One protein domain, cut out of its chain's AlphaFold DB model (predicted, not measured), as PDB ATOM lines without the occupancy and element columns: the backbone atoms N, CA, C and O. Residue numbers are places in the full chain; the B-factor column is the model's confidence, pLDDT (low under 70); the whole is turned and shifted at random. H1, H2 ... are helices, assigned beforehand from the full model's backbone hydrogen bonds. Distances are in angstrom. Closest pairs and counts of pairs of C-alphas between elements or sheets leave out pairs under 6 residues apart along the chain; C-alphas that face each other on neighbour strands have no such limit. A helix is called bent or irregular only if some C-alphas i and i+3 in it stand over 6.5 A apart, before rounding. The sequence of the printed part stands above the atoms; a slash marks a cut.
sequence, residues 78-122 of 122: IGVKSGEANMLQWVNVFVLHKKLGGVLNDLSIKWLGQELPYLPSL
ATOM      1  N   ILE A  78      17.932 125.942 362.260       93.38
ATOM      2  CA  ILE A  78      16.807 125.369 361.518       93.38
ATOM      3  C   ILE A  78      17.287 125.057 360.100       93.38
ATOM      4  O   ILE A  78      17.643 125.960 359.344       93.38
ATOM      5  N   GLY A  79      17.303 123.775 359.742       94.19
ATOM      6  CA  GLY A  79      17.657 123.337 358.396       94.19
ATOM      7  C   GLY A  79      16.561 123.671 357.384       94.19
ATOM      8  O   GLY A  79      15.388 123.375 357.607       94.19
ATOM      9  N   VAL A  80      16.954 124.240 356.247       96.44
ATOM     10  CA  VAL A  80      16.091 124.465 355.078       96.44
ATOM     11  C   VAL A  80      16.684 123.770 353.858       96.44
ATOM     12  O   VAL A  80      17.891 123.529 353.787       96.44
ATOM     13  N   LYS A  81      15.835 123.420 352.889       97.06
ATOM     14  CA  LYS A  81      16.284 122.775 351.652       97.06
ATOM     15  C   LYS A  81      17.220 123.716 350.882       97.06
ATOM     16  O   LYS A  81      16.929 124.900 350.725       97.06
ATOM     17  N   SER A  82      18.332 123.176 350.384       96.00
ATOM     18  CA  SER A  82      19.289 123.950 349.586       96.00
ATOM     19  C   SER A  82      18.611 124.572 348.360       96.00
ATOM     20  O   SER A  82      17.809 123.916 347.695       96.00
ATOM     21  N   GLY A  83      18.921 125.839 348.083       96.69
ATOM     22  CA  GLY A  83      18.311 126.632 347.010       96.69
ATOM     23  C   GLY A  83      17.027 127.380 347.396       96.69
ATOM     24  O   GLY A  83      16.640 128.303 346.685       96.69
ATOM     25  N   GLU A  84      16.395 127.074 348.536       97.38
ATOM     26  CA  GLU A  84      15.162 127.744 348.986       97.38
ATOM     27  C   GLU A  84      15.452 129.072 349.711       97.38
ATOM     28  O   GLU A  84      15.199 129.227 350.909       97.38
ATOM     29  N   ALA A  85      15.988 130.060 348.986       96.19
ATOM     30  CA  ALA A  85      16.395 131.348 349.558       96.19
ATOM     31  C   ALA A  85      15.237 132.101 350.246       96.19
ATOM     32  O   ALA A  85      15.421 132.677 351.317       96.19
ATOM     33  N   ASN A  86      14.028 132.042 349.678       97.25
ATOM     34  CA  ASN A  86      12.847 132.681 350.268       97.25
ATOM     35  C   ASN A  86      12.457 132.046 351.609       97.25
ATOM     36  O   ASN A  86      12.112 132.760 352.549       97.25
ATOM     37  N   MET A  87      12.542 130.716 351.714       97.56
ATOM     38  CA  MET A  87      12.252 130.011 352.963       97.56
ATOM     39  C   MET A  87      13.314 130.316 354.017       97.56
ATOM     40  O   MET A  87      12.969 130.618 355.157       97.56
ATOM     41  N   LEU A  88      14.595 130.298 353.628       96.06
ATOM     42  CA  LEU A  88      15.694 130.681 354.513       96.06
ATOM     43  C   LEU A  88      15.467 132.086 355.087       96.06
ATOM     44  O   LEU A  88      15.500 132.267 356.303       96.06
ATOM     45  N   GLN A  89      15.164 133.060 354.222       96.00
ATOM     46  CA  GLN A  89      14.904 134.437 354.634       96.00
ATOM     47  C   GLN A  89      13.700 134.532 355.574       96.00
ATOM     48  O   GLN A  89      13.772 135.210 356.598       96.00
ATOM     49  N   TRP A  90      12.601 133.844 355.256       96.75
ATOM     50  CA  TRP A  90      11.404 133.856 356.094       96.75
ATOM     51  C   TRP A  90      11.679 133.281 357.491       96.75
ATOM     52  O   TRP A  90      11.325 133.914 358.486       96.75
ATOM     53  N   VAL A  91      12.361 132.133 357.579       96.25
ATOM     54  CA  VAL A  91      12.728 131.495 358.857       96.25
ATOM     55  C   VAL A  91      13.641 132.407 359.673       96.25
ATOM     56  O   VAL A  91      13.398 132.626 360.859       96.25
ATOM     57  N   ASN A  92      14.647 132.996 359.031       94.75
ATOM     58  CA  ASN A  92      15.580 133.924 359.662       94.75
ATOM     59  C   ASN A  92      14.869 135.154 360.246       94.75
ATOM     60  O   ASN A  92      15.085 135.508 361.408       94.75
ATOM     61  N   VAL A  93      13.964 135.771 359.480       95.06
ATOM     62  CA  VAL A  93      13.157 136.914 359.940       95.06
ATOM     63  C   VAL A  93      12.202 136.504 361.063       95.06
ATOM     64  O   VAL A  93      12.062 137.237 362.042       95.06
ATOM     65  N   PHE A  94      11.576 135.330 360.966       95.25
ATOM     66  CA  PHE A  94      10.704 134.803 362.013       95.25
ATOM     67  C   PHE A  94      11.458 134.636 363.339       95.25
ATOM     68  O   PHE A  94      11.005 135.137 364.371       95.25
ATOM     69  N   VAL A  95      12.630 133.993 363.314       94.06
ATOM     70  CA  VAL A  95      13.476 133.803 364.502       94.06
ATOM     71  C   VAL A  95      13.918 135.151 365.074       94.06
ATOM     72  O   VAL A  95      13.788 135.366 366.280       94.06
ATOM     73  N   LEU A  96      14.363 136.090 364.229       93.44
ATOM     74  CA  LEU A  96      14.753 137.434 364.663       93.44
ATOM     75  C   LEU A  96      13.594 138.170 365.346       93.44
ATOM     76  O   LEU A  96      13.769 138.729 366.427       93.44
ATOM     77  N   HIS A  97      12.399 138.130 364.758       94.81
ATOM     78  CA  HIS A  97      11.209 138.749 365.336       94.81
ATOM     79  C   HIS A  97      10.867 138.154 366.714       94.81
ATOM     80  O   HIS A  97      10.570 138.901 367.647       94.81
ATOM     81  N   LYS A  98      10.958 136.827 366.887       95.38
ATOM     82  CA  LYS A  98      10.719 136.176 368.191       95.38
ATOM     83  C   LYS A  98      11.829 136.433 369.211       95.38
ATOM     84  O   LYS A  98      11.529 136.497 370.403       95.38
ATOM     85  N   LYS A  99      13.076 136.617 368.765       92.62
ATOM     86  CA  LYS A  99      14.193 137.055 369.615       92.62
ATOM     87  C   LYS A  99      13.938 138.465 370.150       92.62
ATOM     88  O   LYS A  99      13.948 138.663 371.359       92.62
ATOM     89  N   LEU A 100      13.667 139.421 369.258       92.94
ATOM     90  CA  LEU A 100      13.432 140.826 369.618       92.94
ATOM     91  C   LEU A 100      12.173 141.009 370.473       92.94
ATOM     92  O   LEU A 100      12.142 141.875 371.337       92.94
ATOM     93  N   GLY A 101      11.152 140.177 370.256       93.69
ATOM     94  CA  GLY A 101       9.930 140.172 371.058       93.69
ATOM     95  C   GLY A 101      10.034 139.456 372.410       93.69
ATOM     96  O   GLY A 101       9.007 139.289 373.055       93.69
ATOM     97  N   GLY A 102      11.208 138.963 372.822       95.44
ATOM     98  CA  GLY A 102      11.413 138.297 374.120       95.44
ATOM     99  C   GLY A 102      10.907 136.850 374.216       95.44
ATOM    100  O   GLY A 102      11.370 136.101 375.069       95.44
ATOM    101  N   VAL A 103      10.054 136.401 373.291       96.69
ATOM    102  CA  VAL A 103       9.441 135.056 373.308       96.69
ATOM    103  C   VAL A 103      10.479 133.931 373.385       96.69
ATOM    104  O   VAL A 103      10.276 132.945 374.089       96.69
ATOM    105  N   LEU A 104      11.601 134.056 372.668       95.00
ATOM    106  CA  LEU A 104      12.661 133.043 372.738       95.00
ATOM    107  C   LEU A 104      13.353 133.013 374.110       95.00
ATOM    108  O   LEU A 104      13.755 131.939 374.554       95.00
ATOM    109  N   ASN A 105      13.456 134.157 374.792       95.38
ATOM    110  CA  ASN A 105      13.977 134.227 376.154       95.38
ATOM    111  C   ASN A 105      13.034 133.562 377.155       95.38
ATOM    112  O   ASN A 105      13.481 132.736 377.949       95.38
ATOM    113  N   ASP A 106      11.733 133.818 377.045       97.31
ATOM    114  CA  ASP A 106      10.733 133.182 377.908       97.31
ATOM    115  C   ASP A 106      10.747 131.655 377.758       97.31
ATOM    116  O   ASP A 106      10.666 130.917 378.742       97.31
ATOM    117  N   LEU A 107      10.905 131.164 376.524       95.25
ATOM    118  CA  LEU A 107      11.060 129.733 376.259       95.25
ATOM    119  C   LEU A 107      12.361 129.174 376.846       95.25
ATOM    120  O   LEU A 107      12.334 128.077 377.405       95.25
ATOM    121  N   SER A 108      13.470 129.909 376.744       92.44
ATOM    122  CA  SER A 108      14.747 129.501 377.335       92.44
ATOM    123  C   SER A 108      14.628 129.354 378.852       92.44
ATOM    124  O   SER A 108      14.958 128.302 379.394       92.44
ATOM    125  N   ILE A 109      14.052 130.343 379.539       92.31
ATOM    126  CA  ILE A 109      13.862 130.291 380.995       92.31
ATOM    127  C   ILE A 109      12.940 129.129 381.371       92.31
ATOM    128  O   ILE A 109      13.268 128.337 382.253       92.31
ATOM    129  N   LYS A 110      11.814 128.977 380.665       91.19
ATOM    130  CA  LYS A 110      10.829 127.927 380.946       91.19
ATOM    131  C   LYS A 110      11.397 126.514 380.810       91.19
ATOM    132  O   LYS A 110      11.071 125.656 381.625       91.19
ATOM    133  N   TRP A 111      12.166 126.251 379.755       89.25
ATOM    134  CA  TRP A 111      12.584 124.888 379.409       89.25
ATOM    135  C   TRP A 111      14.015 124.557 379.815       89.25
ATOM    136  O   TRP A 111      14.325 123.385 380.021       89.25
ATOM    137  N   LEU A 112      14.881 125.564 379.909       87.06
ATOM    138  CA  LEU A 112      16.314 125.404 380.153       87.06
ATOM    139  C   LEU A 112      16.779 126.071 381.452       87.06
ATOM    140  O   LEU A 112      17.943 125.911 381.811       87.06
ATOM    141  N   GLY A 113      15.909 126.820 382.141       85.31
ATOM    142  CA  GLY A 113      16.226 127.474 383.415       85.31
ATOM    143  C   GLY A 113      17.260 128.598 383.308       85.31
ATOM    144  O   GLY A 113      17.831 128.990 384.320       85.31
ATOM    145  N   GLN A 114      17.527 129.098 382.100       86.81
ATOM    146  CA  GLN A 114      18.539 130.123 381.834       86.81
ATOM    147  C   GLN A 114      18.048 131.130 380.793       86.81
ATOM    148  O   GLN A 114      17.203 130.803 379.954       86.81
ATOM    149  N   GLU A 115      18.606 132.338 380.820       91.50
ATOM    150  CA  GLU A 115      18.358 133.348 379.788       91.50
ATOM    151  C   GLU A 115      18.826 132.869 378.411       91.50
ATOM    152  O   GLU A 115      19.743 132.051 378.290       91.50
ATOM    153  N   LEU A 116      18.183 133.374 377.357       90.81
ATOM    154  CA  LEU A 116      18.562 133.056 375.986       90.81
ATOM    155  C   LEU A 116      20.000 133.535 375.725       90.81
ATOM    156  O   LEU A 116      20.252 134.743 375.771       90.81
ATOM    157  N   PRO A 117      20.939 132.632 375.390       86.88
ATOM    158  CA  PRO A 117      22.296 133.029 375.055       86.88
ATOM    159  C   PRO A 117      22.321 133.860 373.770       86.88
ATOM    160  O   PRO A 117      21.378 133.870 372.972       86.88
ATOM    161  N   TYR A 118      23.437 134.550 373.538       85.62
ATOM    162  CA  TYR A 118      23.628 135.311 372.309       85.62
ATOM    163  C   TYR A 118      23.421 134.419 371.075       85.62
ATOM    164  O   TYR A 118      24.193 133.497 370.816       85.62
ATOM    165  N   LEU A 119      22.375 134.714 370.298       83.06
ATOM    166  CA  LEU A 119      22.187 134.112 368.981       83.06
ATOM    167  C   LEU A 119      23.021 134.884 367.949       83.06
ATOM    168  O   LEU A 119      22.897 136.118 367.934       83.06
ATOM    169  N   PRO A 120      23.798 134.193 367.089       76.88
ATOM    170  CA  PRO A 120      24.563 134.830 366.022       76.88
ATOM    171  C   PRO A 120      23.663 135.693 365.130       76.88
ATOM    172  O   PRO A 120      22.468 135.430 364.981       76.88
ATOM    173  N   SER A 121      24.236 136.764 364.581       70.75
ATOM    174  CA  SER A 121      23.550 137.608 363.603       70.75
ATOM    175  C   SER A 121      23.349 136.854 362.286       70.75
ATOM    176  O   SER A 121      24.115 135.940 361.976       70.75
ATOM    177  N   LEU A 122      22.309 137.254 361.550       62.47
ATOM    178  CA  LEU A 122      22.021 136.785 360.194       62.47
ATOM    179  C   LEU A 122      23.126 137.161 359.205       62.47
ATOM    180  O   LEU A 122      23.726 138.244 359.397       62.47
TER     181      LEU A 122
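Overview. This is residues 78 to 122 of the 122 residues of the protein "Putative amino acid ABC transporter, substrate-bin ding protein" of alpha proteobacterium U95 (UniProt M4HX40). Two helices, the long H1 and the shorter H2, meet near their ends at a corner and make an open L, and an unnamed tail folds back at each end of the printed part. Residues 78 to 84 run toward the free start of H1 and turn there, while residues 113 to 122 leave H2 and turn back toward the level of H1. The printed part has 45 residues with two named helices, H1 then H2, and no named strand, and its class is all helix. The whole is loose, with a radius of gyration of the C-alphas of 12.2 A, and its outline is a rod that spans 36 by 17 by 15 A.

Arrangement. H1, residues 85 to 100, is the longest helix. H2, residues 103 to 112, is close to H1 but not clearly touching it, with 2 pairs of C-alphas within 8 A. Their closest C-alphas are those of Lys 98 and Leu 104, 5.9 A apart. The lines of H1 and H2 are about perpendicular, at 76 degrees, and their centres are 18.0 A apart. In H1 and H2 every O i to N i+4 pair is within hydrogen-bond range. Residues 81 to 87, of which 85 to 87 belong to H1, stand free.

Along the chain. H1 begins at C-alpha 85 at (16.395, 131.348, 349.558) and measures 22.4 A from first to last C-alpha. H2 measures 13.7 A and ends at C-alpha 112 at (16.314, 125.404, 380.153). Neither helix is bent.

Size, cuts and confidence. The two C-alphas farthest apart are those of Gly 83 and Gly 113, 36.5 A, while the first and last printed C-alphas, of Ile 78 and Leu 122, are 12.6 A apart. The link from H1 to H2 is tight, with 2 residues between them. The printed part has no cut, and residue 122 is the chain's last. The mean pLDDT of the printed part is 91.9, and one residue, Leu 122, is under 70.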